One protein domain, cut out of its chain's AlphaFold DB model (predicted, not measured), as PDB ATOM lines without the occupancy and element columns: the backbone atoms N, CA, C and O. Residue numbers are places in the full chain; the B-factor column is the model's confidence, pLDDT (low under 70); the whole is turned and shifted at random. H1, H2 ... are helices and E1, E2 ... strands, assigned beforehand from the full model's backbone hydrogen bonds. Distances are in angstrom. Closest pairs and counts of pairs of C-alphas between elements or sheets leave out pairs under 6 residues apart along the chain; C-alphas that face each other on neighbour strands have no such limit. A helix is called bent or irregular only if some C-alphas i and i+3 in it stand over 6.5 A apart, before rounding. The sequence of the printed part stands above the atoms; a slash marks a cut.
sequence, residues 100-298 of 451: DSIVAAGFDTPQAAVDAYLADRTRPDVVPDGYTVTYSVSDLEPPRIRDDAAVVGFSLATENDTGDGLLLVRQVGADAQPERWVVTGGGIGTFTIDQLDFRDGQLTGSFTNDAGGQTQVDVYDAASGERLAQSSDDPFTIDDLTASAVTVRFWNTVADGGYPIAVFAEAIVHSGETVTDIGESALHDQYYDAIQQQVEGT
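Overview. This is residues 100 to 298 of the 451 residues of an uncharacterized protein of Acidimicrobiaceae bacterium (UniProt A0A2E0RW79). A large, strongly twisted sheet of nine strands has two halves: strands E1 to E5 curl round helix H2 and have the long helix H3 on their other side, while E8, E9, E11 and E12 stand partly face to face with the small sheet of four strands E10, E7, E6 and E13, a partial sandwich with crossed strands. E5, bent, joins the halves through E12; H1 only grazes the large sheet, where its Val 103 comes near Val 172 of E4 and Arg 180 of E5. The 199 printed residues hold three named helices and 13 named strands, in the order H1, H2, E1 to E13, H3: mixed, with both sheets antiparallel, the smaller running E10, E7, E6, E13. The whole is compact, with a radius of gyration of the C-alphas of 16.6 A and spans of 45 by 42 by 30 A.

Arrangement. In the branched sheet, E3 (residues 149 to 157) has E1 (134 to 137) and E2 (144 to 146) on one side and E4 (162 to 172) on the other, with N 134 and O 157 2.8 A, N 145 and O 149 2.9 A, and N 152 and O 167 2.9 A apart. E5 (180 to 188) bends by 53 degrees at residue 185; N 168 and O 185 are 2.8 A apart. E2 E3 E4 E5 is a meander, each strand the antiparallel neighbour of the one before, its successive pairs being hairpins. E12 (259 to 270) neighbours E5, with N 188 and O 264 3.0 A apart, and forms a hairpin with E11 (245 to 256), with N 248 and O 267 2.8 A apart. E8 (215 to 221) neighbours E11, with N 218 and O 249 2.8 A apart, and forms a hairpin with E9 (227 to 231), with N 219 and O 229 2.9 A apart. In the other sheet, E6 (191 to 199) and E7 (202 to 209) are a hairpin, with N 197 and O 204 2.8 A apart; E13 (274 to 279) has N 193 and O 278 2.8 A apart, and E10 (236 to 238) has N 203 and O 238 2.8 A apart. The two sheets make a sandwich, face to face, with 10.4 A between the centres of the facing parts and strands at 39 degrees. The larger sheet curls round H2 (110 to 121); the closest C-alphas of H2 and E5, Ala 113 and Val 182, are 5.6 A apart. H3 (280 to 297) is on that sheet at a height of 7.7 A, slantwise to the strands, at 49 degrees to E3 on the local plane; it only grazes the smaller sheet. H1 (100 to 105) only grazes the larger sheet. Every O i to N i+4 pair is within hydrogen-bond range in H1 and H2, and 13 of 14 in H3.

Along the chain. H1 begins at C-alpha 100 (-41.803, 44.329, 46.478), and H3, 24.2 A long, ends at C-alpha 297 (-35.575, 43.515, 13.925). E12 measures 35.3 A, E11 33.9 A and E4 31.1 A.

Size, cuts and confidence. The farthest C-alphas, Asp 175 and Gly 257, are 50.8 A apart. The printed part has no cut; the link H2 to E1 is long. Mean pLDDT of the printed part is 74.5, with 62 residues under 70, among them 253 to 263 and 277 to 298.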
ATOM      1  N   ASP A 100     -41.413  42.927  46.286       66.25
ATOM      2  CA  ASP A 100     -41.803  44.329  46.478       66.25
ATOM      3  C   ASP A 100     -40.605  45.232  46.818       66.25
ATOM      4  O   ASP A 100     -40.534  46.379  46.369       66.25
ATOM      5  N   SER A 101     -39.642  44.714  47.586       67.00
ATOM      6  CA  SER A 101     -38.406  45.422  47.934       67.00
ATOM      7  C   SER A 101     -37.494  45.558  46.723       67.00
ATOM      8  O   SER A 101     -36.896  46.613  46.533       67.00
ATOM      9  N   ILE A 102     -37.423  44.527  45.883       66.88
ATOM     10  CA  ILE A 102     -36.608  44.548  44.672       66.88
ATOM     11  C   ILE A 102     -37.212  45.464  43.609       66.88
ATOM     12  O   ILE A 102     -36.489  46.252  43.012       66.88
ATOM     13  N   VAL A 103     -38.530  45.454  43.404       66.75
ATOM     14  CA  VAL A 103     -39.183  46.411  42.492       66.75
ATOM     15  C   VAL A 103     -38.960  47.852  42.970       66.75
ATOM     16  O   VAL A 103     -38.743  48.746  42.157       66.75
ATOM     17  N   ALA A 104     -38.958  48.092  44.283       68.25
ATOM     18  CA  ALA A 104     -38.659  49.411  44.838       68.25
ATOM     19  C   ALA A 104     -37.170  49.802  44.744       68.25
ATOM     20  O   ALA A 104     -36.871  50.991  44.622       68.25
ATOM     21  N   ALA A 105     -36.254  48.833  44.825       68.38
ATOM     22  CA  ALA A 105     -34.804  49.041  44.847       68.38
ATOM     23  C   ALA A 105     -34.114  48.854  43.484       68.38
ATOM     24  O   ALA A 105     -32.937  49.181  43.357       68.38
ATOM     25  N   GLY A 106     -34.822  48.320  42.487       74.75
ATOM     26  CA  GLY A 106     -34.297  48.034  41.160       74.75
ATOM     27  C   GLY A 106     -33.839  49.293  40.431       74.75
ATOM     28  O   GLY A 106     -34.226  50.423  40.751       74.75
ATOM     29  N   PHE A 107     -33.009  49.093  39.420       87.19
ATOM     30  CA  PHE A 107     -32.265  50.178  38.793       87.19
ATOM     31  C   PHE A 107     -32.979  50.729  37.564       87.19
ATOM     32  O   PHE A 107     -33.732  50.020  36.901       87.19
ATOM     33  N   ASP A 108     -32.739  52.005  37.266       86.75
ATOM     34  CA  ASP A 108     -33.400  52.694  36.152       86.75
ATOM     35  C   ASP A 108     -32.922  52.179  34.780       86.75
ATOM     36  O   ASP A 108     -33.636  52.319  33.789       86.75
ATOM     37  N   THR A 109     -31.727  51.576  34.709       88.19
ATOM     38  CA  THR A 109     -31.162  51.001  33.479       88.19
ATOM     39  C   THR A 109     -30.482  49.649  33.732       88.19
ATOM     40  O   THR A 109     -29.993  49.409  34.842       88.19
ATOM     41  N   PRO A 110     -30.383  48.787  32.699       87.06
ATOM     42  CA  PRO A 110     -29.536  47.592  32.690       87.06
ATOM     43  C   PRO A 110     -28.117  47.834  33.223       87.06
ATOM     44  O   PRO A 110     -27.659  47.127  34.118       87.06
ATOM     45  N   GLN A 111     -27.432  48.869  32.722       88.06
ATOM     46  CA  GLN A 111     -26.061  49.179  33.128       88.06
ATOM     47  C   GLN A 111     -25.977  49.627  34.583       88.06
ATOM     48  O   GLN A 111     -25.046  49.236  35.273       88.06
ATOM     49  N   ALA A 112     -26.949  50.401  35.078       89.44
ATOM     50  CA  ALA A 112     -26.969  50.805  36.481       89.44
ATOM     51  C   ALA A 112     -27.152  49.600  37.419       89.44
ATOM     52  O   ALA A 112     -26.578  49.589  38.506       89.44
ATOM     53  N   ALA A 113     -27.904  48.574  36.995       89.06
ATOM     54  CA  ALA A 113     -28.017  47.325  37.746       89.06
ATOM     55  C   ALA A 113     -26.684  46.578  37.819       89.06
ATOM     56  O   ALA A 113     -26.295  46.125  38.895       89.06
ATOM     57  N   VAL A 114     -25.974  46.481  36.692       87.94
ATOM     58  CA  VAL A 114     -24.668  45.815  36.629       87.94
ATOM     59  C   VAL A 114     -23.582  46.588  37.368       87.94
ATOM     60  O   VAL A 114     -22.826  45.978  38.115       87.94
ATOM     61  N   ASP A 115     -23.534  47.912  37.237       90.25
ATOM     62  CA  ASP A 115     -22.584  48.751  37.970       90.25
ATOM     63  C   ASP A 115     -22.760  48.589  39.481       90.25
ATOM     64  O   ASP A 115     -21.808  48.276  40.192       90.25
ATOM     65  N   ALA A 116     -23.994  48.702  39.977       89.50
ATOM     66  CA  ALA A 116     -24.270  48.542  41.399       89.50
ATOM     67  C   ALA A 116     -23.996  47.112  41.899       89.50
ATOM     68  O   ALA A 116     -23.494  46.931  43.010       89.50
ATOM     69  N   TYR A 117     -24.289  46.103  41.076       88.44
ATOM     70  CA  TYR A 117     -23.956  44.715  41.373       88.44
ATOM     71  C   TYR A 117     -22.448  44.515  41.509       88.44
ATOM     72  O   TYR A 117     -21.986  44.039  42.542       88.44
ATOM     73  N   LEU A 118     -21.660  44.919  40.511       87.12
ATOM     74  CA  LEU A 118     -20.209  44.757  40.549       87.12
ATOM     75  C   LEU A 118     -19.592  45.576  41.685       87.12
ATOM     76  O   LEU A 118     -18.765  45.041  42.420       87.12
ATOM     77  N   ALA A 119     -20.082  46.797  41.929       88.00
ATOM     78  CA  ALA A 119     -19.682  47.614  43.073       88.00
ATOM     79  C   ALA A 119     -19.859  46.890  44.410       88.00
ATOM     80  O   ALA A 119     -19.011  47.035  45.290       88.00
ATOM     81  N   ASP A 120     -20.942  46.122  44.582       85.50
ATOM     82  CA  ASP A 120     -21.171  45.313  45.779       85.50
ATOM     83  C   ASP A 120     -20.198  44.130  45.879       85.50
ATOM     84  O   ASP A 120     -19.726  43.809  46.971       85.50
ATOM     85  N   ARG A 121     -19.869  43.493  44.751       81.56
ATOM     86  CA  ARG A 121     -19.063  42.260  44.723       81.56
ATOM     87  C   ARG A 121     -17.567  42.485  44.739       81.56
ATOM     88  O   ARG A 121     -16.834  41.612  45.193       81.56
ATOM     89  N   THR A 122     -17.118  43.662  44.329       80.62
ATOM     90  CA  THR A 122     -15.710  44.053  44.388       80.62
ATOM     91  C   THR A 122     -15.384  44.876  45.635       80.62
ATOM     92  O   THR A 122     -14.330  45.511  45.696       80.62
ATOM     93  N   ARG A 123     -16.268  44.911  46.647       83.81
ATOM     94  CA  ARG A 123     -15.957  45.591  47.912       83.81
ATOM     95  C   ARG A 123     -14.796  44.890  48.628       83.81
ATOM     96  O   ARG A 123     -14.754  43.659  48.644       83.81
ATOM     97  N   PRO A 124     -13.900  45.635  49.301       76.88
ATOM     98  CA  PRO A 124     -12.762  45.043  50.006       76.88
ATOM     99  C   PRO A 124     -13.129  44.023  51.093       76.88
ATOM    100  O   PRO A 124     -12.291  43.210  51.450       76.88
ATOM    101  N   ASP A 125     -14.344  44.082  51.650       75.12
ATOM    102  CA  ASP A 125     -14.838  43.124  52.650       75.12
ATOM    103  C   ASP A 125     -15.473  41.861  52.044       75.12
ATOM    104  O   ASP A 125     -15.750  40.908  52.773       75.12
ATOM    105  N   VAL A 126     -15.716  41.858  50.730       73.31
ATOM    106  CA  VAL A 126     -16.313  40.742  49.977       73.31
ATOM    107  C   VAL A 126     -15.248  39.981  49.187       73.31
ATOM    108  O   VAL A 126     -15.315  38.757  49.081       73.31
ATOM    109  N   VAL A 127     -14.255  40.696  48.657       69.94
ATOM    110  CA  VAL A 127     -13.110  40.111  47.955       69.94
ATOM    111  C   VAL A 127     -12.202  39.383  48.962       69.94
ATOM    112  O   VAL A 127     -11.963  39.916  50.047       69.94
ATOM    113  N   PRO A 128     -11.669  38.185  48.641       64.62
ATOM    114  CA  PRO A 128     -10.779  37.472  49.553       64.62
ATOM    115  C   PRO A 128      -9.527  38.281  49.936       64.62
ATOM    116  O   PRO A 128      -8.998  39.061  49.141       64.62
ATOM    117  N   ASP A 129      -9.030  38.060  51.156       63.81
ATOM    118  CA  ASP A 129      -7.873  38.775  51.700       63.81
ATOM    119  C   ASP A 129      -6.644  38.680  50.779       63.81
ATOM    120  O   ASP A 129      -6.228  37.594  50.372       63.81
ATOM    121  N   GLY A 130      -6.009  39.829  50.526       64.00
ATOM    122  CA  GLY A 130      -4.788  39.922  49.717       64.00
ATOM    123  C   GLY A 130      -5.015  40.238  48.240       64.00
ATOM    124  O   GLY A 130      -4.035  40.311  47.501       64.00
ATOM    125  N   TYR A 131      -6.260  40.479  47.825       66.06
ATOM    126  CA  TYR A 131      -6.597  40.819  46.446       66.06
ATOM    127  C   TYR A 131      -7.274  42.185  46.332       66.06
ATOM    128  O   TYR A 131      -8.096  42.567  47.161       66.06
ATOM    129  N   THR A 132      -6.937  42.903  45.261       71.88
ATOM    130  CA  THR A 132      -7.678  44.083  44.808       71.88
ATOM    131  C   THR A 132      -8.359  43.712  43.504       71.88
ATOM    132  O   THR A 132      -7.681  43.320  42.556       71.88
ATOM    133  N   VAL A 133      -9.684  43.828  43.464       76.19
ATOM    134  CA  VAL A 133     -10.475  43.636  42.246       76.19
ATOM    135  C   VAL A 133     -11.070  44.982  41.865       76.19
ATOM    136  O   VAL A 133     -11.678  45.663  42.691       76.19
ATOM    137  N   THR A 134     -10.870  45.370  40.616       81.75
ATOM    138  CA  THR A 134     -11.533  46.513  39.985       81.75
ATOM    139  C   THR A 134     -12.437  46.005  38.876       81.75
ATOM    140  O   THR A 134     -12.249  44.887  38.399       81.75
ATOM    141  N   TYR A 135     -13.431  46.797  38.486       84.50
ATOM    142  CA  TYR A 135     -14.348  46.421  37.420       84.50
ATOM    143  C   TYR A 135     -14.609  47.585  36.470       84.50
ATOM    144  O   TYR A 135     -14.474  48.754  36.845       84.50
ATOM    145  N   SER A 136     -15.021  47.247  35.254       82.44
ATOM    146  CA  SER A 136     -15.614  48.169  34.291       82.44
ATOM    147  C   SER A 136     -16.877  47.557  33.707       82.44
ATOM    148  O   SER A 136     -16.940  46.353  33.471       82.44
ATOM    149  N   VAL A 137     -17.884  48.392  33.473       83.75
ATOM    150  CA  VAL A 137     -19.116  48.014  32.772       83.75
ATOM    151  C   VAL A 137     -19.001  48.498  31.338       83.75
ATOM    152  O   VAL A 137     -18.467  49.580  31.102       83.75
ATOM    153  N   SER A 138     -19.488  47.710  30.384       74.62
ATOM    154  CA  SER A 138     -19.550  48.143  28.992       74.62
ATOM    155  C   SER A 138     -20.415  49.399  28.855       74.62
ATOM    156  O   SER A 138     -21.574  49.419  29.274       74.62
ATOM    157  N   ASP A 139     -19.859  50.433  28.222       72.12
ATOM    158  CA  ASP A 139     -20.582  51.661  27.871       72.12
ATOM    159  C   ASP A 139     -21.525  51.460  26.669       72.12
ATOM    160  O   ASP A 139     -22.245  52.382  26.275       72.12
ATOM    161  N   LEU A 140     -21.517  50.269  26.058       65.50
ATOM    162  CA  LEU A 140     -22.394  49.940  24.941       65.50
ATOM    163  C   LEU A 140     -23.854  49.855  25.403       65.50
ATOM    164  O   LEU A 140     -24.165  49.463  26.532       65.50
ATOM    165  N   GLU A 141     -24.769  50.214  24.501       72.00
ATOM    166  CA  GLU A 141     -26.186  49.933  24.715       72.00
ATOM    167  C   GLU A 141     -26.368  48.410  24.790       72.00
ATOM    168  O   GLU A 141     -25.871  47.699  23.913       72.00
ATOM    169  N   PRO A 142     -27.012  47.881  25.843       74.44
ATOM    170  CA  PRO A 142     -26.994  46.458  26.094       74.44
ATOM    171  C   PRO A 142     -28.014  45.797  25.170       74.44
ATOM    172  O   PRO A 142     -29.172  46.236  25.135       74.44
ATOM    173  N   PRO A 143     -27.629  44.755  24.421       67.44
ATOM    174  CA  PRO A 143     -28.557  44.098  23.526       67.44
ATOM    175  C   PRO A 143     -29.732  43.528  24.312       67.44
ATOM    176  O   PRO A 143     -29.566  42.841  25.329       67.44
ATOM    177  N   ARG A 144     -30.940  43.836  23.837       73.38
ATOM    178  CA  ARG A 144     -32.167  43.282  24.407       73.38
ATOM    179  C   ARG A 144     -32.377  41.889  23.838       73.38
ATOM    180  O   ARG A 144     -32.604  41.729  22.646       73.38
ATOM    181  N   ILE A 145     -32.334  40.887  24.709       64.88
ATOM    182  CA  ILE A 145     -32.645  39.496  24.351       64.88
ATOM    183  C   ILE A 145     -34.164  39.312  24.276       64.88
ATOM    184  O   ILE A 145     -34.669  38.501  23.501       64.88
ATOM    185  N   ARG A 146     -34.904  40.068  25.096       67.81
ATOM    186  CA  ARG A 146     -36.371  40.139  25.124       67.81
ATOM    187  C   ARG A 146     -36.804  41.540  25.541       67.81
ATOM    188  O   ARG A 146     -35.987  42.329  26.013       67.81
ATOM    189  N   ASP A 147     -38.099  41.824  25.442       69.50
ATOM    190  CA  ASP A 147     -38.667  43.091  25.921       69.50
ATOM    191  C   ASP A 147     -38.317  43.360  27.397       69.50
ATOM    192  O   ASP A 147     -38.080  44.508  27.768       69.50
ATOM    193  N   ASP A 148     -38.201  42.299  28.203       72.94
ATOM    194  CA  ASP A 148     -37.941  42.316  29.643       72.94
ATOM    195  C   ASP A 148     -36.535  41.829  30.038       72.94
ATOM    196  O   ASP A 148     -36.285  41.599  31.222       72.94
ATOM    197  N   ALA A 149     -35.609  41.630  29.092       74.81
ATOM    198  CA  ALA A 149     -34.283  41.090  29.392       74.81
ATOM    199  C   ALA A 149     -33.184  41.672  28.496       74.81
ATOM    200  O   ALA A 149     -33.349  41.798  27.283       74.81
ATOM    201  N   ALA A 150     -32.028  41.949  29.091       79.31
ATOM    202  CA  ALA A 150     -30.832  42.385  28.382       79.31
ATOM    203  C   ALA A 150     -29.595  41.671  28.935       79.31
ATOM    204  O   ALA A 150     -29.623  41.144  30.048       79.31
ATOM    205  N   VAL A 151     -28.509  41.667  28.168       75.69
ATOM    206  CA  VAL A 151     -27.196  41.245  28.666       75.69
ATOM    207  C   VAL A 151     -26.230  42.413  28.601       75.69
ATOM    208  O   VAL A 151     -26.213  43.176  27.639       75.69
ATOM    209  N   VAL A 152     -25.447  42.561  29.661       77.94
ATOM    210  CA  VAL A 152     -24.468  43.632  29.816       77.94
ATOM    211  C   VAL A 152     -23.098  42.991  29.990       77.94
ATOM    212  O   VAL A 152     -22.914  42.147  30.871       77.94
ATOM    213  N   GLY A 153     -22.146  43.399  29.155       77.88
ATOM    214  CA  GLY A 153     -20.748  43.005  29.299       77.88
ATOM    215  C   GLY A 153     -20.051  43.770  30.419       77.88
ATOM    216  O   GLY A 153     -20.341  44.947  30.661       77.88
ATOM    217  N   PHE A 154     -19.119  43.108  31.090       78.38
ATOM    218  CA  PHE A 154     -18.252  43.703  32.098       78.38
ATOM    219  C   PHE A 154     -16.846  43.117  32.010       78.38
ATOM    220  O   PHE A 154     -16.649  42.048  31.439       78.38
ATOM    221  N   SER A 155     -15.895  43.797  32.640       77.56
ATOM    222  CA  SER A 155     -14.545  43.281  32.859       77.56
ATOM    223  C   SER A 155     -14.215  43.351  34.346       77.56
ATOM    224  O   SER A 155     -14.547  44.336  35.011       77.56
ATOM    225  N   LEU A 156     -13.549  42.324  34.872       77.25
ATOM    226  CA  LEU A 156     -12.916  42.325  36.189       77.25
ATOM    227  C   LEU A 156     -11.407  42.307  36.015       77.25
ATOM    228  O   LEU A 156     -10.867  41.441  35.337       77.25
ATOM    229  N   ALA A 157     -10.723  43.227  36.683       74.31
ATOM    230  CA  ALA A 157      -9.273  43.299  36.680       74.31
ATOM    231  C   ALA A 157      -8.715  43.095  38.089       74.31
ATOM    232  O   ALA A 157      -9.160  43.732  39.052       74.31
ATOM    233  N   THR A 158      -7.712  42.229  38.195       72.00
ATOM    234  CA  THR A 158      -6.822  42.127  39.357       72.00
ATOM    235  C   THR A 158      -5.510  42.855  39.055       72.00
ATOM    236  O   THR A 158      -5.350  43.478  38.009       72.00
ATOM    237  N   GLU A 159      -4.535  42.800  39.965       66.88
ATOM    238  CA  GLU A 159      -3.223  43.421  39.730       66.88
ATOM    239  C   GLU A 159      -2.482  42.853  38.508       66.88
ATOM    240  O   GLU A 159      -1.593  43.520  37.983       66.88
ATOM    241  N   ASN A 160      -2.812  41.631  38.076       60.97
ATOM    242  CA  ASN A 160      -2.011  40.890  37.101       60.97
ATOM    243  C   ASN A 160      -2.821  40.286  35.951       60.97
ATOM    244  O   ASN A 160      -2.217  39.685  35.067       60.97
ATOM    245  N   ASP A 161      -4.148  40.421  35.959       65.69
ATOM    246  CA  ASP A 161      -5.007  39.822  34.942       65.69
ATOM    247  C   ASP A 161      -6.311  40.606  34.757       65.69
ATOM    248  O   ASP A 161      -6.711  41.395  35.619       65.69
ATOM    249  N   THR A 162      -6.972  40.407  33.621       70.06
ATOM    250  CA  THR A 162      -8.299  40.949  33.321       70.06
ATOM    251  C   THR A 162      -9.139  39.878  32.642       70.06
ATOM    252  O   THR A 162      -8.723  39.314  31.636       70.06
ATOM    253  N   GLY A 163     -10.319  39.611  33.200       68.69
ATOM    254  CA  GLY A 163     -11.308  38.703  32.631       68.69
ATOM    255  C   GLY A 163     -12.563  39.461  32.226       68.69
ATOM    256  O   GLY A 163     -13.059  40.288  32.994       68.69
ATOM    257  N   ASP A 164     -13.076  39.157  31.041       73.44
ATOM    258  CA  ASP A 164     -14.359  39.658  30.562       73.44
ATOM    259  C   ASP A 164     -15.479  38.680  30.920       73.44
ATOM    260  O   ASP A 164     -15.245  37.490  31.128       73.44
ATOM    261  N   GLY A 165     -16.694  39.201  31.051       71.62
ATOM    262  CA  GLY A 165     -17.860  38.395  31.366       71.62
ATOM    263  C   GLY A 165     -19.168  39.056  30.965       71.62
ATOM    264  O   GLY A 165     -19.230  40.225  30.569       71.62
ATOM    265  N   LEU A 166     -20.246  38.289  31.104       74.19
ATOM    266  CA  LEU A 166     -21.601  38.699  30.753       74.19
ATOM    267  C   LEU A 166     -22.535  38.557  31.955       74.19
ATOM    268  O   LEU A 166     -22.518  37.545  32.660       74.19
ATOM    269  N   LEU A 167     -23.387  39.560  32.169       78.25
ATOM    270  CA  LEU A 167     -24.465  39.531  33.159       78.25
ATOM    271  C   LEU A 167     -25.822  39.633  32.472       78.25
ATOM    272  O   LEU A 167     -26.075  40.556  31.698       78.25
ATOM    273  N   LEU A 168     -26.714  38.703  32.806       79.88
ATOM    274  CA  LEU A 168     -28.123  38.745  32.447       79.88
ATOM    275  C   LEU A 168     -28.867  39.652  33.422       79.88
ATOM    276  O   LEU A 168     -28.876  39.418  34.636       79.88
ATOM    277  N   VAL A 169     -29.547  40.649  32.868       83.38
ATOM    278  CA  VAL A 169     -30.432  41.541  33.608       83.38
ATOM    279  C   VAL A 169     -31.863  41.419  33.121       83.38
ATOM    280  O   VAL A 169     -32.127  41.198  31.938       83.38
ATOM    281  N   ARG A 170     -32.804  41.575  34.050       81.31
ATOM    282  CA  ARG A 170     -34.236  41.478  33.779       81.31
ATOM    283  C   ARG A 170     -35.003  42.662  34.316       81.31
ATOM    284  O   ARG A 170     -34.681  43.190  35.381       81.31
ATOM    285  N   GLN A 171     -36.039  43.036  33.585       80.88
ATOM    286  CA  GLN A 171     -37.022  43.995  34.030       80.88
ATOM    287  C   GLN A 171     -37.948  43.337  35.056       80.88
ATOM    288  O   GLN A 171     -38.410  42.208  34.890       80.88
ATOM    289  N   VAL A 172     -38.239  44.064  36.127       75.25
ATOM    290  CA  VAL A 172     -39.086  43.613  37.226       75.25
ATOM    291  C   VAL A 172     -40.281  44.535  37.362       75.25
ATOM    292  O   VAL A 172     -40.162  45.756  37.282       75.25
ATOM    293  N   GLY A 173     -41.454  43.930  37.548       67.25
ATOM    294  CA  GLY A 173     -42.721  44.649  37.498       67.25
ATOM    295  C   GLY A 173     -43.005  45.165  36.088       67.25
ATOM    296  O   GLY A 173     -42.862  46.352  35.833       67.25
ATOM    297  N   ALA A 174     -43.453  44.287  35.185       58.25
ATOM    298  CA  ALA A 174     -43.796  44.635  33.798       58.25
ATOM    299  C   ALA A 174     -44.812  45.798  33.674       58.25
ATOM    300  O   ALA A 174     -44.843  46.489  32.660       58.25
ATOM    301  N   ASP A 175     -45.600  46.054  34.727       60.47
ATOM    302  CA  ASP A 175     -46.560  47.163  34.816       60.47
ATOM    303  C   ASP A 175     -46.039  48.387  35.605       60.47
ATOM    304  O   ASP A 175     -46.742  49.395  35.742       60.47
ATOM    305  N   ALA A 176     -44.834  48.314  36.179       57.12
ATOM    306  CA  ALA A 176     -44.245  49.384  36.974       57.12
ATOM    307  C   ALA A 176     -43.645  50.466  36.064       57.12
ATOM    308  O   ALA A 176     -42.884  50.189  35.140       57.12
ATOM    309  N   GLN A 177     -43.995  51.722  36.342       60.47
ATOM    310  CA  GLN A 177     -43.395  52.899  35.718       60.47
ATOM    311  C   GLN A 177     -42.748  53.759  36.812       60.47
ATOM    312  O   GLN A 177     -43.457  54.187  37.732       60.47
ATOM    313  N   PRO A 178     -41.435  54.044  36.733       66.75
ATOM    314  CA  PRO A 178     -40.497  53.646  35.671       66.75
ATOM    315  C   PRO A 178     -40.134  52.151  35.709       66.75
ATOM    316  O   PRO A 178     -40.315  51.503  36.741       66.75
ATOM    317  N   GLU A 179     -39.615  51.640  34.588       75.19
ATOM    318  CA  GLU A 179     -39.034  50.294  34.491       75.19
ATOM    319  C   GLU A 179     -37.928  50.107  35.537       75.19
ATOM    320  O   GLU A 179     -37.206  51.050  35.873       75.19
ATOM    321  N   ARG A 180     -37.801  48.889  36.062       84.25
ATOM    322  CA  ARG A 180     -36.823  48.542  37.096       84.25
ATOM    323  C   ARG A 180     -36.046  47.321  36.650       84.25
ATOM    324  O   ARG A 180     -36.663  46.342  36.253       84.25
ATOM    325  N   TRP A 181     -34.725  47.377  36.731       85.31
ATOM    326  CA  TRP A 181     -33.825  46.326  36.262       85.31
ATOM    327  C   TRP A 181     -33.070  45.679  37.421       85.31
ATOM    328  O   TRP A 181     -32.689  46.359  38.378       85.31
ATOM    329  N   VAL A 182     -32.858  44.367  37.324       83.12
ATOM    330  CA  VAL A 182     -32.151  43.543  38.319       83.12
ATOM    331  C   VAL A 182     -31.201  42.580  37.627       83.12
ATOM    332  O   VAL A 182     -31.469  42.156  36.505       83.12
ATOM    333  N   VAL A 183     -30.119  42.192  38.299       83.12
ATOM    334  CA  VAL A 183     -29.216  41.133  37.822       83.12
ATOM    335  C   VAL A 183     -29.792  39.779  38.214       83.12
ATOM    336  O   VAL A 183     -30.211  39.604  39.356       83.12
ATOM    337  N   THR A 184     -29.813  38.812  37.298       76.31
ATOM    338  CA  THR A 184     -30.378  37.471  37.551       76.31
ATOM    339  C   THR A 184     -29.392  36.327  37.357       76.31
ATOM    340  O   THR A 184     -29.667  35.216  37.795       76.31
ATOM    341  N   GLY A 185     -28.255  36.579  36.717       77.00
ATOM    342  CA  GLY A 185     -27.209  35.582  36.512       77.00
ATOM    343  C   GLY A 185     -26.066  36.144  35.692       77.00
ATOM    344  O   GLY A 185     -26.205  37.211  35.098       77.00
ATOM    345  N   GLY A 186     -24.953  35.427  35.644       70.94
ATOM    346  CA  GLY A 186     -23.828  35.778  34.784       70.94
ATOM    347  C   GLY A 186     -22.530  35.117  35.199       70.94
ATOM    348  O   GLY A 186     -22.477  34.429  36.218       70.94
ATOM    349  N   GLY A 187     -21.486  35.337  34.411       74.38
ATOM    350  CA  GLY A 187     -20.160  34.812  34.704       74.38
ATOM    351  C   GLY A 187     -19.095  35.218  33.691       74.38
ATOM    352  O   GLY A 187     -19.363  36.019  32.798       74.38
ATOM    353  N   ILE A 188     -17.897  34.665  33.886       71.12
ATOM    354  CA  ILE A 188     -16.686  34.850  33.068       71.12
ATOM    355  C   ILE A 188     -16.406  33.588  32.233       71.12
ATOM    356  O   ILE A 188     -16.670  32.472  32.686       71.12
ATOM    357  N   GLY A 189     -15.816  33.770  31.049       62.97
ATOM    358  CA  GLY A 189     -15.656  32.803  29.954       62.97
ATOM    359  C   GLY A 189     -15.028  31.470  30.303       62.97
ATOM    360  O   GLY A 189     -15.323  30.452  29.686       62.97
ATOM    361  N   THR A 190     -14.197  31.451  31.336       67.12
ATOM    362  CA  THR A 190     -13.483  30.256  31.787       67.12
ATOM    363  C   THR A 190     -14.298  29.378  32.743       67.12
ATOM    364  O   THR A 190     -13.746  28.424  33.296       67.12
ATOM    365  N   PHE A 191     -15.575  29.701  32.992       72.12
ATOM    366  CA  PHE A 191     -16.424  29.008  33.961       72.12
ATOM    367  C   PHE A 191     -17.794  28.632  33.398       72.12
ATOM    368  O   PHE A 191     -18.527  29.475  32.882       72.12
ATOM    369  N   THR A 192     -18.171  27.368  33.586       75.31
ATOM    370  CA  THR A 192     -19.493  26.848  33.223       75.31
ATOM    371  C   THR A 192     -20.109  26.113  34.408       75.31
ATOM    372  O   THR A 192     -19.504  25.219  34.991       75.31
ATOM    373  N   ILE A 193     -21.335  26.476  34.770       77.50
ATOM    374  CA  ILE A 193     -22.183  25.710  35.683       77.50
ATOM    375  C   ILE A 193     -22.890  24.651  34.839       77.50
ATOM    376  O   ILE A 193     -23.814  24.965  34.084       77.50
ATOM    377  N   ASP A 194     -22.472  23.395  34.970       81.94
ATOM    378  CA  ASP A 194     -23.034  22.318  34.153       81.94
ATOM    379  C   ASP A 194     -24.475  22.024  34.583       81.94
ATOM    380  O   ASP A 194     -25.379  21.902  33.750       81.94
ATOM    381  N   GLN A 195     -24.694  21.930  35.900       83.94
ATOM    382  CA  GLN A 195     -25.993  21.616  36.477       83.94
ATOM    383  C   GLN A 195     -26.127  22.138  37.911       83.94
ATOM    384  O   GLN A 195     -25.229  21.979  38.738       83.94
ATOM    385  N   LEU A 196     -27.308  22.668  38.218       85.19
ATOM    386  CA  LEU A 196     -27.818  22.903  39.563       85.19
ATOM    387  C   LEU A 196     -29.201  22.279  39.696       85.19
ATOM    388  O   LEU A 196     -30.065  22.491  38.852       85.19
ATOM    389  N   ASP A 197     -29.427  21.530  40.768       88.12
ATOM    390  CA  ASP A 197     -30.734  20.978  41.109       88.12
ATOM    391  C   ASP A 197     -31.056  21.289  42.566       88.12
ATOM    392  O   ASP A 197     -30.322  20.864  43.464       88.12
ATOM    393  N   PHE A 198     -32.135  22.041  42.802       89.75
ATOM    394  CA  PHE A 198     -32.560  22.426  44.144       89.75
ATOM    395  C   PHE A 198     -33.937  21.851  44.459       89.75
ATOM    396  O   PHE A 198     -34.960  22.352  43.994       89.75
ATOM    397  N   ARG A 199     -33.994  20.794  45.273       88.38
ATOM    398  CA  ARG A 199     -35.239  20.086  45.605       88.38
ATOM    399  C   ARG A 199     -35.258  19.660  47.058       88.38
ATOM    400  O   ARG A 199     -34.255  19.210  47.589       88.38
ATOM    401  N   ASP A 200     -36.418  19.801  47.696       89.00
ATOM    402  CA  ASP A 200     -36.658  19.313  49.060       89.00
ATOM    403  C   ASP A 200     -35.614  19.784  50.100       89.00
ATOM    404  O   ASP A 200     -35.289  19.065  51.042       89.00
ATOM    405  N   GLY A 201     -35.088  21.005  49.935       88.62
ATOM    406  CA  GLY A 201     -34.057  21.573  50.814       88.62
ATOM    407  C   GLY A 201     -32.637  21.055  50.553       88.62
ATOM    408  O   GLY A 201     -31.730  21.367  51.316       88.62
ATOM    409  N   GLN A 202     -32.429  20.296  49.478       94.75
ATOM    410  CA  GLN A 202     -31.127  19.830  49.022       94.75
ATOM    411  C   GLN A 202     -30.752  20.529  47.713       94.75
ATOM    412  O   GLN A 202     -31.508  20.486  46.740       94.75
ATOM    413  N   LEU A 203     -29.577  21.158  47.685       94.69
ATOM    414  CA  LEU A 203     -28.945  21.677  46.475       94.69
ATOM    415  C   LEU A 203     -27.831  20.719  46.053       94.69
ATOM    416  O   LEU A 203     -26.914  20.438  46.826       94.69
ATOM    417  N   THR A 204     -27.886  20.252  44.815       93.06
ATOM    418  CA  THR A 204     -26.789  19.515  44.178       93.06
ATOM    419  C   THR A 204     -26.314  20.256  42.946       93.06
ATOM    420  O   THR A 204     -27.100  20.947  42.297       93.06
ATOM    421  N   GLY A 205     -25.037  20.114  42.615       91.62
ATOM    422  CA  GLY A 205     -24.520  20.697  41.390       91.62
ATOM    423  C   GLY A 205     -23.126  20.235  41.016       91.62
ATOM    424  O   GLY A 205     -22.435  19.568  41.789       91.62
ATOM    425  N   SER A 206     -22.736  20.611  39.807       88.69
ATOM    426  CA  SER A 206     -21.394  20.440  39.258       88.69
ATOM    427  C   SER A 206     -21.040  21.635  38.383       88.69
ATOM    428  O   SER A 206     -21.922  22.365  37.915       88.69
ATOM    429  N   PHE A 207     -19.746  21.845  38.189       86.19
ATOM    430  CA  PHE A 207     -19.241  22.926  37.360       86.19
ATOM    431  C   PHE A 207     -17.952  22.513  36.657       86.19
ATOM    432  O   PHE A 207     -17.138  21.765  37.192       86.19
ATOM    433  N   THR A 208     -17.726  23.104  35.491       82.06
ATOM    434  CA  THR A 208     -16.464  23.031  34.768       82.06
ATOM    435  C   THR A 208     -15.733  24.362  34.915       82.06
ATOM    436  O   THR A 208     -16.297  25.433  34.687       82.06
ATOM    437  N   ASN A 209     -14.462  24.299  35.307       78.19
ATOM    438  CA  ASN A 209     -13.602  25.471  35.417       78.19
ATOM    439  C   ASN A 209     -12.263  25.227  34.721       78.19
ATOM    440  O   ASN A 209     -11.377  24.555  35.257       78.19
ATOM    441  N   ASP A 210     -12.116  25.837  33.550       74.88
ATOM    442  CA  ASP A 210     -10.945  25.671  32.693       74.88
ATOM    443  C   ASP A 210      -9.732  26.460  33.194       74.88
ATOM    444  O   ASP A 210      -8.599  26.153  32.823       74.88
ATOM    445  N   ALA A 211      -9.939  27.421  34.101       68.19
ATOM    446  CA  ALA A 211      -8.847  28.155  34.734       68.19
ATOM    447  C   ALA A 211      -8.073  27.303  35.761       68.19
ATOM    448  O   ALA A 211      -6.982  27.682  36.173       68.19
ATOM    449  N   GLY A 212      -8.599  26.150  36.196       70.31
ATOM    450  CA  GLY A 212      -7.986  25.318  37.238       70.31
ATOM    451  C   GLY A 212      -8.211  25.852  38.662       70.31
ATOM    452  O   GLY A 212      -9.144  26.602  38.917       70.31
ATOM    453  N   GLY A 213      -7.393  25.445  39.638       73.94
ATOM    454  CA  GLY A 213      -7.539  25.868  41.047       73.94
ATOM    455  C   GLY A 213      -8.752  25.277  41.781       73.94
ATOM    456  O   GLY A 213      -9.503  24.477  41.229       73.94
ATOM    457  N   GLN A 214      -8.918  25.640  43.057       78.69
ATOM    458  CA  GLN A 214     -10.055  25.193  43.866       78.69
ATOM    459  C   GLN A 214     -11.156  26.255  43.851       78.69
ATOM    460  O   GLN A 214     -10.967  27.356  44.368       78.69
ATOM    461  N   THR A 215     -12.315  25.898  43.306       82.38
ATOM    462  CA  THR A 215     -13.506  26.749  43.318       82.38
ATOM    463  C   THR A 215     -14.221  26.632  44.661       82.38
ATOM    464  O   THR A 215     -14.488  25.537  45.154       82.38
ATOM    465  N   GLN A 216     -14.554  27.776  45.242       85.19
ATOM    466  CA  GLN A 216     -15.469  27.909  46.362       85.19
ATOM    467  C   GLN A 216     -16.892  28.102  45.835       85.19
ATOM    468  O   GLN A 216     -17.134  28.918  44.948       85.19
ATOM    469  N   VAL A 217     -17.832  27.368  46.418       88.38
ATOM    470  CA  VAL A 217     -19.265  27.487  46.159       88.38
ATOM    471  C   VAL A 217     -19.912  28.080  47.400       88.38
ATOM    472  O   VAL A 217     -19.978  27.417  48.431       88.38
ATOM    473  N   ASP A 218     -20.384  29.317  47.327       87.69
ATOM    474  CA  ASP A 218     -21.168  29.940  48.390       87.69
ATOM    475  C   ASP A 218     -22.652  29.914  48.026       87.69
ATOM    476  O   ASP A 218     -23.041  30.255  46.909       87.69
ATOM    477  N   VAL A 219     -23.496  29.553  48.987       89.25
ATOM    478  CA  VAL A 219     -24.952  29.523  48.814       89.25
ATOM    479  C   VAL A 219     -25.580  30.555  49.728       89.25
ATOM    480  O   VAL A 219     -25.319  30.563  50.933       89.25
ATOM    481  N   TYR A 220     -26.430  31.398  49.160       87.56
ATOM    482  CA  TYR A 220     -27.145  32.458  49.858       87.56
ATOM    483  C   TYR A 220     -28.652  32.273  49.706       87.56
ATOM    484  O   TYR A 220     -29.134  31.773  48.689       87.56
ATOM    485  N   ASP A 221     -29.404  32.710  50.705       85.62
ATOM    486  CA  ASP A 221     -30.845  32.878  50.592       85.62
ATOM    487  C   ASP A 221     -31.126  34.027  49.616       85.62
ATOM    488  O   ASP A 221     -30.619  35.136  49.793       85.62
ATOM    489  N   ALA A 222     -31.906  33.772  48.564       79.62
ATOM    490  CA  ALA A 222     -32.141  34.777  47.529       79.62
ATOM    491  C   ALA A 222     -33.012  35.958  48.008       79.62
ATOM    492  O   ALA A 222     -32.923  37.054  47.456       79.62
ATOM    493  N   ALA A 223     -33.846  35.758  49.034       78.31
ATOM    494  CA  ALA A 223     -34.729  36.794  49.562       78.31
ATOM    495  C   ALA A 223     -34.020  37.691  50.585       78.31
ATOM    496  O   ALA A 223     -34.279  38.893  50.634       78.31
ATOM    497  N   SER A 224     -33.132  37.135  51.410       80.06
ATOM    498  CA  SER A 224     -32.445  37.888  52.467       80.06
ATOM    499  C   SER A 224     -31.005  38.277  52.124       80.06
ATOM    500  O   SER A 224     -30.463  39.199  52.736       80.06
ATOM    501  N   GLY A 225     -30.372  37.585  51.172       77.94
ATOM    502  CA  GLY A 225     -28.940  37.691  50.895       77.94
ATOM    503  C   GLY A 225     -28.051  37.068  51.980       77.94
ATOM    504  O   GLY A 225     -26.831  37.226  51.937       77.94
ATOM    505  N   GLU A 226     -28.625  36.376  52.972       85.19
ATOM    506  CA  GLU A 226     -27.866  35.707  54.031       85.19
ATOM    507  C   GLU A 226     -27.130  34.482  53.480       85.19
ATOM    508  O   GLU A 226     -27.715  33.662  52.773       85.19
ATOM    509  N   ARG A 227     -25.846  34.321  53.823       86.75
ATOM    510  CA  ARG A 227     -25.086  33.125  53.443       86.75
ATOM    511  C   ARG A 227     -25.581  31.918  54.239       86.75
ATOM    512  O   ARG A 227     -25.417  31.875  55.456       86.75
ATOM    513  N   LEU A 228     -26.114  30.926  53.538       90.50
ATOM    514  CA  LEU A 228     -26.647  29.685  54.097       90.50
ATOM    515  C   LEU A 228     -25.569  28.613  54.247       90.50
ATOM    516  O   LEU A 228     -25.512  27.927  55.267       90.50
ATOM    517  N   ALA A 229     -24.715  28.458  53.236       92.75
ATOM    518  CA  ALA A 229     -23.736  27.379  53.184       92.75
ATOM    519  C   ALA A 229     -22.523  27.735  52.318       92.75
ATOM    520  O   ALA A 229     -22.521  28.727  51.590       92.75
ATOM    521  N   GLN A 230     -21.492  26.898  52.420       90.88
ATOM    522  CA  GLN A 230     -20.284  26.962  51.612       90.88
ATOM    523  C   GLN A 230     -19.798  25.536  51.325       90.88
ATOM    524  O   GLN A 230     -19.842  24.680  52.210       90.88
ATOM    525  N   SER A 231     -19.306  25.295  50.113       90.69
ATOM    526  CA  SER A 231     -18.643  24.062  49.690       90.69
ATOM    527  C   SER A 231     -17.399  24.380  48.856       90.69
ATOM    528  O   SER A 231     -17.190  25.509  48.415       90.69
ATOM    529  N   SER A 232     -16.555  23.377  48.660       87.06
ATOM    530  CA  SER A 232     -15.433  23.403  47.718       87.06
ATOM    531  C   SER A 232     -15.292  22.082  46.957       87.06
ATOM    532  O   SER A 232     -14.224  21.793  46.418       87.06
ATOM    533  N   ASP A 233     -16.327  21.243  47.025       85.81
ATOM    534  CA  ASP A 233     -16.379  19.937  46.381       85.81
ATOM    535  C   ASP A 233     -16.907  20.073  44.947       85.81
ATOM    536  O   ASP A 233     -17.681  20.982  44.644       85.81
ATOM    537  N   ASP A 234     -16.504  19.147  44.079       85.62
ATOM    538  CA  ASP A 234     -17.042  19.001  42.729       85.62
ATOM    539  C   ASP A 234     -17.154  17.501  42.370       85.62
ATOM    540  O   ASP A 234     -16.134  16.796  42.366       85.62
ATOM    541  N   PRO A 235     -18.370  16.968  42.137       91.31
ATOM    542  CA  PRO A 235     -19.669  17.625  42.337       91.31
ATOM    543  C   PRO A 235     -19.939  17.930  43.822       91.31
ATOM    544  O   PRO A 235     -19.339  17.315  44.708       91.31
ATOM    545  N   PHE A 236     -20.884  18.830  44.110       92.50
ATOM    546  CA  PHE A 236     -21.270  19.192  45.478       92.50
ATOM    547  C   PHE A 236     -22.714  18.814  45.826       92.50
ATOM    548  O   PHE A 236     -23.612  18.769  44.982       92.50
ATOM    549  N   THR A 237     -22.940  18.591  47.121       95.56
ATOM    550  CA  THR A 237     -24.262  18.429  47.732       95.56
ATOM    551  C   THR A 237     -24.319  19.260  49.007       95.56
ATOM    552  O   THR A 237     -23.421  19.180  49.845       95.56
ATOM    553  N   ILE A 238     -25.372  20.059  49.150       94.88
ATOM    554  CA  ILE A 238     -25.653  20.869  50.334       94.88
ATOM    555  C   ILE A 238     -27.075  20.549  50.786       94.88
ATOM    556  O   ILE A 238     -28.031  20.753  50.040       94.88
ATOM    557  N   ASP A 239     -27.193  20.052  52.012       95.12
ATOM    558  CA  ASP A 239     -28.453  19.632  52.622       95.12
ATOM    559  C   ASP A 239     -29.010  20.700  53.578       95.12
ATOM    560  O   ASP A 239     -28.321  21.652  53.951       95.12
ATOM    561  N   ASP A 240     -30.253  20.496  54.019       93.06
ATOM    562  CA  ASP A 240     -30.932  21.278  55.061       93.06
ATOM    563  C   ASP A 240     -31.091  22.786  54.748       93.06
ATOM    564  O   ASP A 240     -31.174  23.626  55.651       93.06
ATOM    565  N   LEU A 241     -31.198  23.150  53.467       90.81
ATOM    566  CA  LEU A 241     -31.476  24.519  53.029       90.81
ATOM    567  C   LEU A 241     -32.948  24.878  53.265       90.81
ATOM    568  O   LEU A 241     -33.866  24.228  52.766       90.81
ATOM    569  N   THR A 242     -33.179  25.963  54.005       86.12
ATOM    570  CA  THR A 242     -34.520  26.441  54.386       86.12
ATOM    571  C   THR A 242     -34.934  27.688  53.601       86.12
ATOM    572  O   THR A 242     -35.420  28.655  54.175       86.12
ATOM    573  N   ALA A 243     -34.762  27.656  52.278       83.62
ATOM    574  CA  ALA A 243     -35.100  28.756  51.374       83.62
ATOM    575  C   ALA A 243     -36.002  28.280  50.224       83.62
ATOM    576  O   ALA A 243     -35.905  27.138  49.778       83.62
ATOM    577  N   SER A 244     -36.883  29.152  49.721       81.75
ATOM    578  CA  SER A 244     -37.680  28.872  48.512       81.75
ATOM    579  C   SER A 244     -36.886  29.072  47.220       81.75
ATOM    580  O   SER A 244     -37.260  28.530  46.182       81.75
ATOM    581  N   ALA A 245     -35.801  29.842  47.291       82.94
ATOM    582  CA  ALA A 245     -34.853  30.073  46.214       82.94
ATOM    583  C   ALA A 245     -33.476  30.383  46.804       82.94
ATOM    584  O   ALA A 245     -33.373  31.016  47.859       82.94
ATOM    585  N   VAL A 246     -32.427  29.957  46.111       84.88
ATOM    586  CA  VAL A 246     -31.042  30.174  46.525       84.88
ATOM    587  C   VAL A 246     -30.255  30.880  45.436       84.88
ATOM    588  O   VAL A 246     -30.441  30.626  44.250       84.88
ATOM    589  N   THR A 247     -29.361  31.767  45.855       86.00
ATOM    590  CA  THR A 247     -28.290  32.298  45.014       86.00
ATOM    591  C   THR A 247     -27.062  31.426  45.208       86.00
ATOM    592  O   THR A 247     -26.586  31.274  46.333       86.00
ATOM    593  N   VAL A 248     -26.544  30.866  44.122       84.56
ATOM    594  CA  VAL A 248     -25.321  30.064  44.124       84.56
ATOM    595  C   VAL A 248     -24.218  30.886  43.481       84.56
ATOM    596  O   VAL A 248     -24.349  31.313  42.334       84.56
ATOM    597  N   ARG A 249     -23.148  31.115  44.239       85.31
ATOM    598  CA  ARG A 249     -21.953  31.828  43.804       85.31
ATOM    599  C   ARG A 249     -20.788  30.881  43.691       85.31
ATOM    600  O   ARG A 249     -20.431  30.218  44.660       85.31
ATOM    601  N   PHE A 250     -20.147  30.919  42.539       81.50
ATOM    602  CA  PHE A 250     -18.882  30.265  42.292       81.50
ATOM    603  C   PHE A 250     -17.796  31.324  42.303       81.50
ATOM    604  O   PHE A 250     -17.860  32.306  41.562       81.50
ATOM    605  N   TRP A 251     -16.822  31.136  43.182       78.25
ATOM    606  CA  TRP A 251     -15.649  31.983  43.264       78.25
ATOM    607  C   TRP A 251     -14.411  31.113  43.191       78.25
ATOM    608  O   TRP A 251     -14.219  30.230  44.023       78.25
ATOM    609  N   ASN A 252     -13.545  31.370  42.225       73.38
ATOM    610  CA  ASN A 252     -12.221  30.779  42.222       73.38
ATOM    611  C   ASN A 252     -11.178  31.885  42.166       73.38
ATOM    612  O   ASN A 252     -11.264  32.791  41.342       73.38
ATOM    613  N   THR A 253     -10.199  31.790  43.059       62.75
ATOM    614  CA  THR A 253      -8.941  32.520  42.951       62.75
ATOM    615  C   THR A 253      -7.876  31.516  42.537       62.75
ATOM    616  O   THR A 253      -7.235  30.893  43.392       62.75
ATOM    617  N   VAL A 254      -7.704  31.315  41.234       57.97
ATOM    618  CA  VAL A 254      -6.607  30.477  40.743       57.97
ATOM    619  C   VAL A 254      -5.340  31.300  40.790       57.97
ATOM    620  O   VAL A 254      -5.361  32.451  40.382       57.97
ATOM    621  N   ALA A 255      -4.243  30.704  41.244       49.62
ATOM    622  CA  ALA A 255      -2.903  31.207  40.992       49.62
ATOM    623  C   ALA A 255      -2.311  30.472  39.779       49.62
ATOM    624  O   ALA A 255      -1.404  29.657  39.959       49.62
ATOM    625  N   ASP A 256      -2.819  30.689  38.561       42.81
ATOM    626  CA  ASP A 256      -2.149  30.122  37.385       42.81
ATOM    627  C   ASP A 256      -0.881  30.945  37.119       42.81
ATOM    628  O   ASP A 256      -0.892  32.177  37.142       42.81
ATOM    629  N   GLY A 257       0.275  30.284  37.072       48.84
ATOM    630  CA  GLY A 257       1.577  30.965  37.102       48.84
ATOM    631  C   GLY A 257       1.872  31.806  38.364       48.84
ATOM    632  O   GLY A 257       2.896  32.489  38.400       48.84
ATOM    633  N   GLY A 258       1.034  31.738  39.409       45.91
ATOM    634  CA  GLY A 258       1.171  32.531  40.637       45.91
ATOM    635  C   GLY A 258       0.303  33.794  40.717       45.91
ATOM    636  O   GLY A 258       0.455  34.538  41.688       45.91
ATOM    637  N   TYR A 259      -0.593  34.036  39.753       44.47
ATOM    638  CA  TYR A 259      -1.407  35.254  39.700       44.47
ATOM    639  C   TYR A 259      -2.896  34.972  39.900       44.47
ATOM    640  O   TYR A 259      -3.403  34.045  39.280       44.47
ATOM    641  N   PRO A 260      -3.593  35.756  40.739       47.22
ATOM    642  CA  PRO A 260      -5.012  35.577  41.009       47.22
ATOM    643  C   PRO A 260      -5.875  35.951  39.807       47.22
ATOM    644  O   PRO A 260      -5.960  37.126  39.445       47.22
ATOM    645  N   ILE A 261      -6.576  34.962  39.263       56.00
ATOM    646  CA  ILE A 261      -7.694  35.171  38.339       56.00
ATOM    647  C   ILE A 261      -8.973  35.135  39.170       56.00
ATOM    648  O   ILE A 261      -9.203  34.161  39.888       56.00
ATOM    649  N   ALA A 262      -9.776  36.200  39.120       54.69
ATOM    650  CA  ALA A 262     -11.098  36.218  39.736       54.69
ATOM    651  C   ALA A 262     -12.086  35.572  38.762       54.69
ATOM    652  O   ALA A 262     -12.613  36.241  37.881       54.69
ATOM    653  N   VAL A 263     -12.307  34.266  38.903       62.97
ATOM    654  CA  VAL A 263     -13.314  33.560  38.109       62.97
ATOM    655  C   VAL A 263     -14.620  33.553  38.887       62.97
ATOM    656  O   VAL A 263     -14.664  33.137  40.050       62.97
ATOM    657  N   PHE A 264     -15.672  34.041  38.237       73.31
ATOM    658  CA  PHE A 264     -16.961  34.296  38.850       73.31
ATOM    659  C   PHE A 264     -18.085  33.720  37.998       73.31
ATOM    660  O   PHE A 264     -18.128  33.964  36.794       73.31
ATOM    661  N   ALA A 265     -19.010  33.012  38.637       73.38
ATOM    662  CA  ALA A 265     -20.313  32.713  38.063       73.38
ATOM    663  C   ALA A 265     -21.387  32.761  39.148       73.38
ATOM    664  O   ALA A 265     -21.150  32.366  40.294       73.38
ATOM    665  N   GLU A 266     -22.576  33.226  38.782       79.12
ATOM    666  CA  GLU A 266     -23.738  33.235  39.657       79.12
ATOM    667  C   GLU A 266     -25.025  32.860  38.959       79.12
ATOM    668  O   GLU A 266     -25.305  33.270  37.831       79.12
ATOM    669  N   ALA A 267     -25.849  32.138  39.710       78.44
ATOM    670  CA  ALA A 267     -27.184  31.758  39.305       78.44
ATOM    671  C   ALA A 267     -28.143  31.787  40.492       78.44
ATOM    672  O   ALA A 267     -27.761  31.519  41.635       78.44
ATOM    673  N   ILE A 268     -29.403  32.089  40.201       79.94
ATOM    674  CA  ILE A 268     -30.516  31.871  41.119       79.94
ATOM    675  C   ILE A 268     -31.219  30.568  40.738       79.94
ATOM    676  O   ILE A 268     -31.421  30.304  39.555       79.94
ATOM    677  N   VAL A 269     -31.564  29.751  41.732       78.44
ATOM    678  CA  VAL A 269     -32.264  28.475  41.534       78.44
ATOM    679  C   VAL A 269     -33.431  28.388  42.506       78.44
ATOM    680  O   VAL A 269     -33.255  28.540  43.719       78.44
ATOM    681  N   HIS A 270     -34.631  28.139  41.987       82.50
ATOM    682  CA  HIS A 270     -35.838  27.979  42.790       82.50
ATOM    683  C   HIS A 270     -36.036  26.532  43.243       82.50
ATOM    684  O   HIS A 270     -35.582  25.575  42.621       82.50
ATOM    685  N   SER A 271     -36.746  26.350  44.355       80.69
ATOM    686  CA  SER A 271     -37.082  25.008  44.824       80.69
ATOM    687  C   SER A 271     -37.967  24.282  43.804       80.69
ATOM    688  O   SER A 271     -39.002  24.799  43.380       80.69
ATOM    689  N   GLY A 272     -37.566  23.070  43.425       78.25
ATOM    690  CA  GLY A 272     -38.180  22.274  42.362       78.25
ATOM    691  C   GLY A 272     -37.486  22.412  41.005       78.25
ATOM    692  O   GLY A 272     -37.742  21.595  40.115       78.25
ATOM    693  N   GLU A 273     -36.605  23.400  40.851       75.69
ATOM    694  CA  GLU A 273     -35.956  23.742  39.593       75.69
ATOM    695  C   GLU A 273     -34.657  22.962  39.382       75.69
ATOM    696  O   GLU A 273     -33.897  22.691  40.313       75.69
ATOM    697  N   THR A 274     -34.404  22.638  38.116       74.81
ATOM    698  CA  THR A 274     -33.085  22.238  37.640       74.81
ATOM    699  C   THR A 274     -32.649  23.257  36.604       74.81
ATOM    700  O   THR A 274     -33.384  23.504  35.648       74.81
ATOM    701  N   VAL A 275     -31.461  23.819  36.786       72.94
ATOM    702  CA  VAL A 275     -30.837  24.721  35.823       72.94
ATOM    703  C   VAL A 275     -29.592  24.044  35.274       72.94
ATOM    704  O   VAL A 275     -28.846  23.408  36.015       72.94
ATOM    705  N   THR A 276     -29.381  24.139  33.970       73.12
ATOM    706  CA  THR A 276     -28.253  23.510  33.276       73.12
ATOM    707  C   THR A 276     -27.608  24.508  32.340       73.12
ATOM    708  O   THR A 276     -28.311  25.373  31.816       73.12
ATOM    709  N   ASP A 277     -26.314  24.325  32.085       64.75
ATOM    710  CA  ASP A 277     -25.564  25.081  31.077       64.75
ATOM    711  C   ASP A 277     -25.627  26.601  31.315       64.75
ATOM    712  O   ASP A 277     -26.041  27.381  30.460       64.75
ATOM    713  N   ILE A 278     -25.277  27.029  32.535       63.56
ATOM    714  CA  ILE A 278     -25.153  28.453  32.871       63.56
ATOM    715  C   ILE A 278     -23.670  28.813  32.849       63.56
ATOM    716  O   ILE A 278     -22.924  28.505  33.774       63.56
ATOM    717  N   GLY A 279     -23.233  29.497  31.807       58.41
ATOM    718  CA  GLY A 279     -21.869  30.001  31.673       58.41
ATOM    719  C   GLY A 279     -21.850  31.190  30.729       58.41
ATOM    720  O   GLY A 279     -22.885  31.523  30.139       58.41
ATOM    721  N   GLU A 280     -20.686  31.826  30.577       57.19
ATOM    722  CA  GLU A 280     -20.539  32.860  29.550       57.19
ATOM    723  C   GLU A 280     -20.959  32.295  28.199       57.19
ATOM    724  O   GLU A 280     -21.815  32.900  27.592       57.19
ATOM    725  N   SER A 281     -20.504  31.108  27.790       55.31
ATOM    726  CA  SER A 281     -20.854  30.470  26.507       55.31
ATOM    727  C   SER A 281     -22.364  30.429  26.218       55.31
ATOM    728  O   SER A 281     -22.812  30.853  25.153       55.31
ATOM    729  N   ALA A 282     -23.183  29.999  27.180       57.25
ATOM    730  CA  ALA A 282     -24.635  29.928  27.018       57.25
ATOM    731  C   ALA A 282     -25.320  31.309  27.001       57.25
ATOM    732  O   ALA A 282     -26.372  31.479  26.370       57.25
ATOM    733  N   LEU A 283     -24.744  32.295  27.697       56.94
ATOM    734  CA  LEU A 283     -25.171  33.696  27.645       56.94
ATOM    735  C   LEU A 283     -24.630  34.417  26.407       56.94
ATOM    736  O   LEU A 283     -25.302  35.310  25.906       56.94
ATOM    737  N   HIS A 284     -23.478  33.999  25.893       57.88
ATOM    738  CA  HIS A 284     -22.782  34.497  24.713       57.88
ATOM    739  C   HIS A 284     -23.616  34.164  23.494       57.88
ATOM    740  O   HIS A 284     -23.987  35.073  22.767       57.88
ATOM    741  N   ASP A 285     -24.058  32.914  23.342       57.16
ATOM    742  CA  ASP A 285     -24.990  32.543  22.273       57.16
ATOM    743  C   ASP A 285     -26.258  33.412  22.293       57.16
ATOM    744  O   ASP A 285     -26.694  33.906  21.261       57.16
ATOM    745  N   GLN A 286     -26.851  33.641  23.473       53.25
ATOM    746  CA  GLN A 286     -28.057  34.473  23.602       53.25
ATOM    747  C   GLN A 286     -27.777  35.957  23.346       53.25
ATOM    748  O   GLN A 286     -28.625  36.657  22.799       53.25
ATOM    749  N   TYR A 287     -26.603  36.439  23.746       51.81
ATOM    750  CA  TYR A 287     -26.121  37.791  23.503       51.81
ATOM    751  C   TYR A 287     -25.890  38.024  22.008       51.81
ATOM    752  O   TYR A 287     -26.365  39.022  21.471       51.81
ATOM    753  N   TYR A 288     -25.254  37.081  21.311       55.81
ATOM    754  CA  TYR A 288     -25.051  37.134  19.866       55.81
ATOM    755  C   TYR A 288     -26.358  36.992  19.096       55.81
ATOM    756  O   TYR A 288     -26.593  37.792  18.193       55.81
ATOM    757  N   ASP A 289     -27.236  36.063  19.478       54.78
ATOM    758  CA  ASP A 289     -28.566  35.925  18.880       54.78
ATOM    759  C   ASP A 289     -29.384  37.212  19.059       54.78
ATOM    760  O   ASP A 289     -30.091  37.627  18.146       54.78
ATOM    761  N   ALA A 290     -29.282  37.876  20.213       50.31
ATOM    762  CA  ALA A 290     -29.976  39.130  20.487       50.31
ATOM    763  C   ALA A 290     -29.383  40.320  19.734       50.31
ATOM    764  O   ALA A 290     -30.133  41.141  19.217       50.31
ATOM    765  N   ILE A 291     -28.055  40.403  19.614       49.59
ATOM    766  CA  ILE A 291     -27.403  41.387  18.743       49.59
ATOM    767  C   ILE A 291     -27.844  41.157  17.300       49.59
ATOM    768  O   ILE A 291     -28.271  42.104  16.646       49.59
ATOM    769  N   GLN A 292     -27.813  39.913  16.816       48.31
ATOM    770  CA  GLN A 292     -28.283  39.567  15.477       48.31
ATOM    771  C   GLN A 292     -29.760  39.926  15.300       48.31
ATOM    772  O   GLN A 292     -30.100  40.599  14.338       48.31
ATOM    773  N   GLN A 293     -30.632  39.601  16.256       44.53
ATOM    774  CA  GLN A 293     -32.056  39.939  16.195       44.53
ATOM    775  C   GLN A 293     -32.341  41.435  16.340       44.53
ATOM    776  O   GLN A 293     -33.317  41.914  15.778       44.53
ATOM    777  N   GLN A 294     -31.530  42.202  17.065       44.69
ATOM    778  CA  GLN A 294     -31.671  43.657  17.159       44.69
ATOM    779  C   GLN A 294     -31.189  44.333  15.868       44.69
ATOM    780  O   GLN A 294     -31.793  45.306  15.402       44.69
ATOM    781  N   VAL A 295     -30.161  43.761  15.239       39.47
ATOM    782  CA  VAL A 295     -29.712  44.113  13.889       39.47
ATOM    783  C   VAL A 295     -30.782  43.737  12.849       39.47
ATOM    784  O   VAL A 295     -31.082  44.529  11.961       39.47
ATOM    785  N   GLU A 296     -31.447  42.590  12.978       38.53
ATOM    786  CA  GLU A 296     -32.478  42.115  12.044       38.53
ATOM    787  C   GLU A 296     -33.855  42.774  12.268       38.53
ATOM    788  O   GLU A 296     -34.554  43.103  11.315       38.53
ATOM    789  N   GLY A 297     -34.253  43.020  13.515       32.84
ATOM    790  CA  GLY A 297     -35.575  43.515  13.925       32.84
ATOM    791  C   GLY A 297     -35.765  45.025  13.787       32.84
ATOM    792  O   GLY A 297     -36.895  45.509  13.767       32.84
ATOM    793  N   THR A 298     -34.678  45.776  13.616       34.81
ATOM    794  CA  THR A 298     -34.723  47.190  13.212       34.81
ATOM    795  C   THR A 298     -34.920  47.375  11.701       34.81
ATOM    796  O   THR A 298     -35.004  48.510  11.232       34.81
TER     797      THR A 298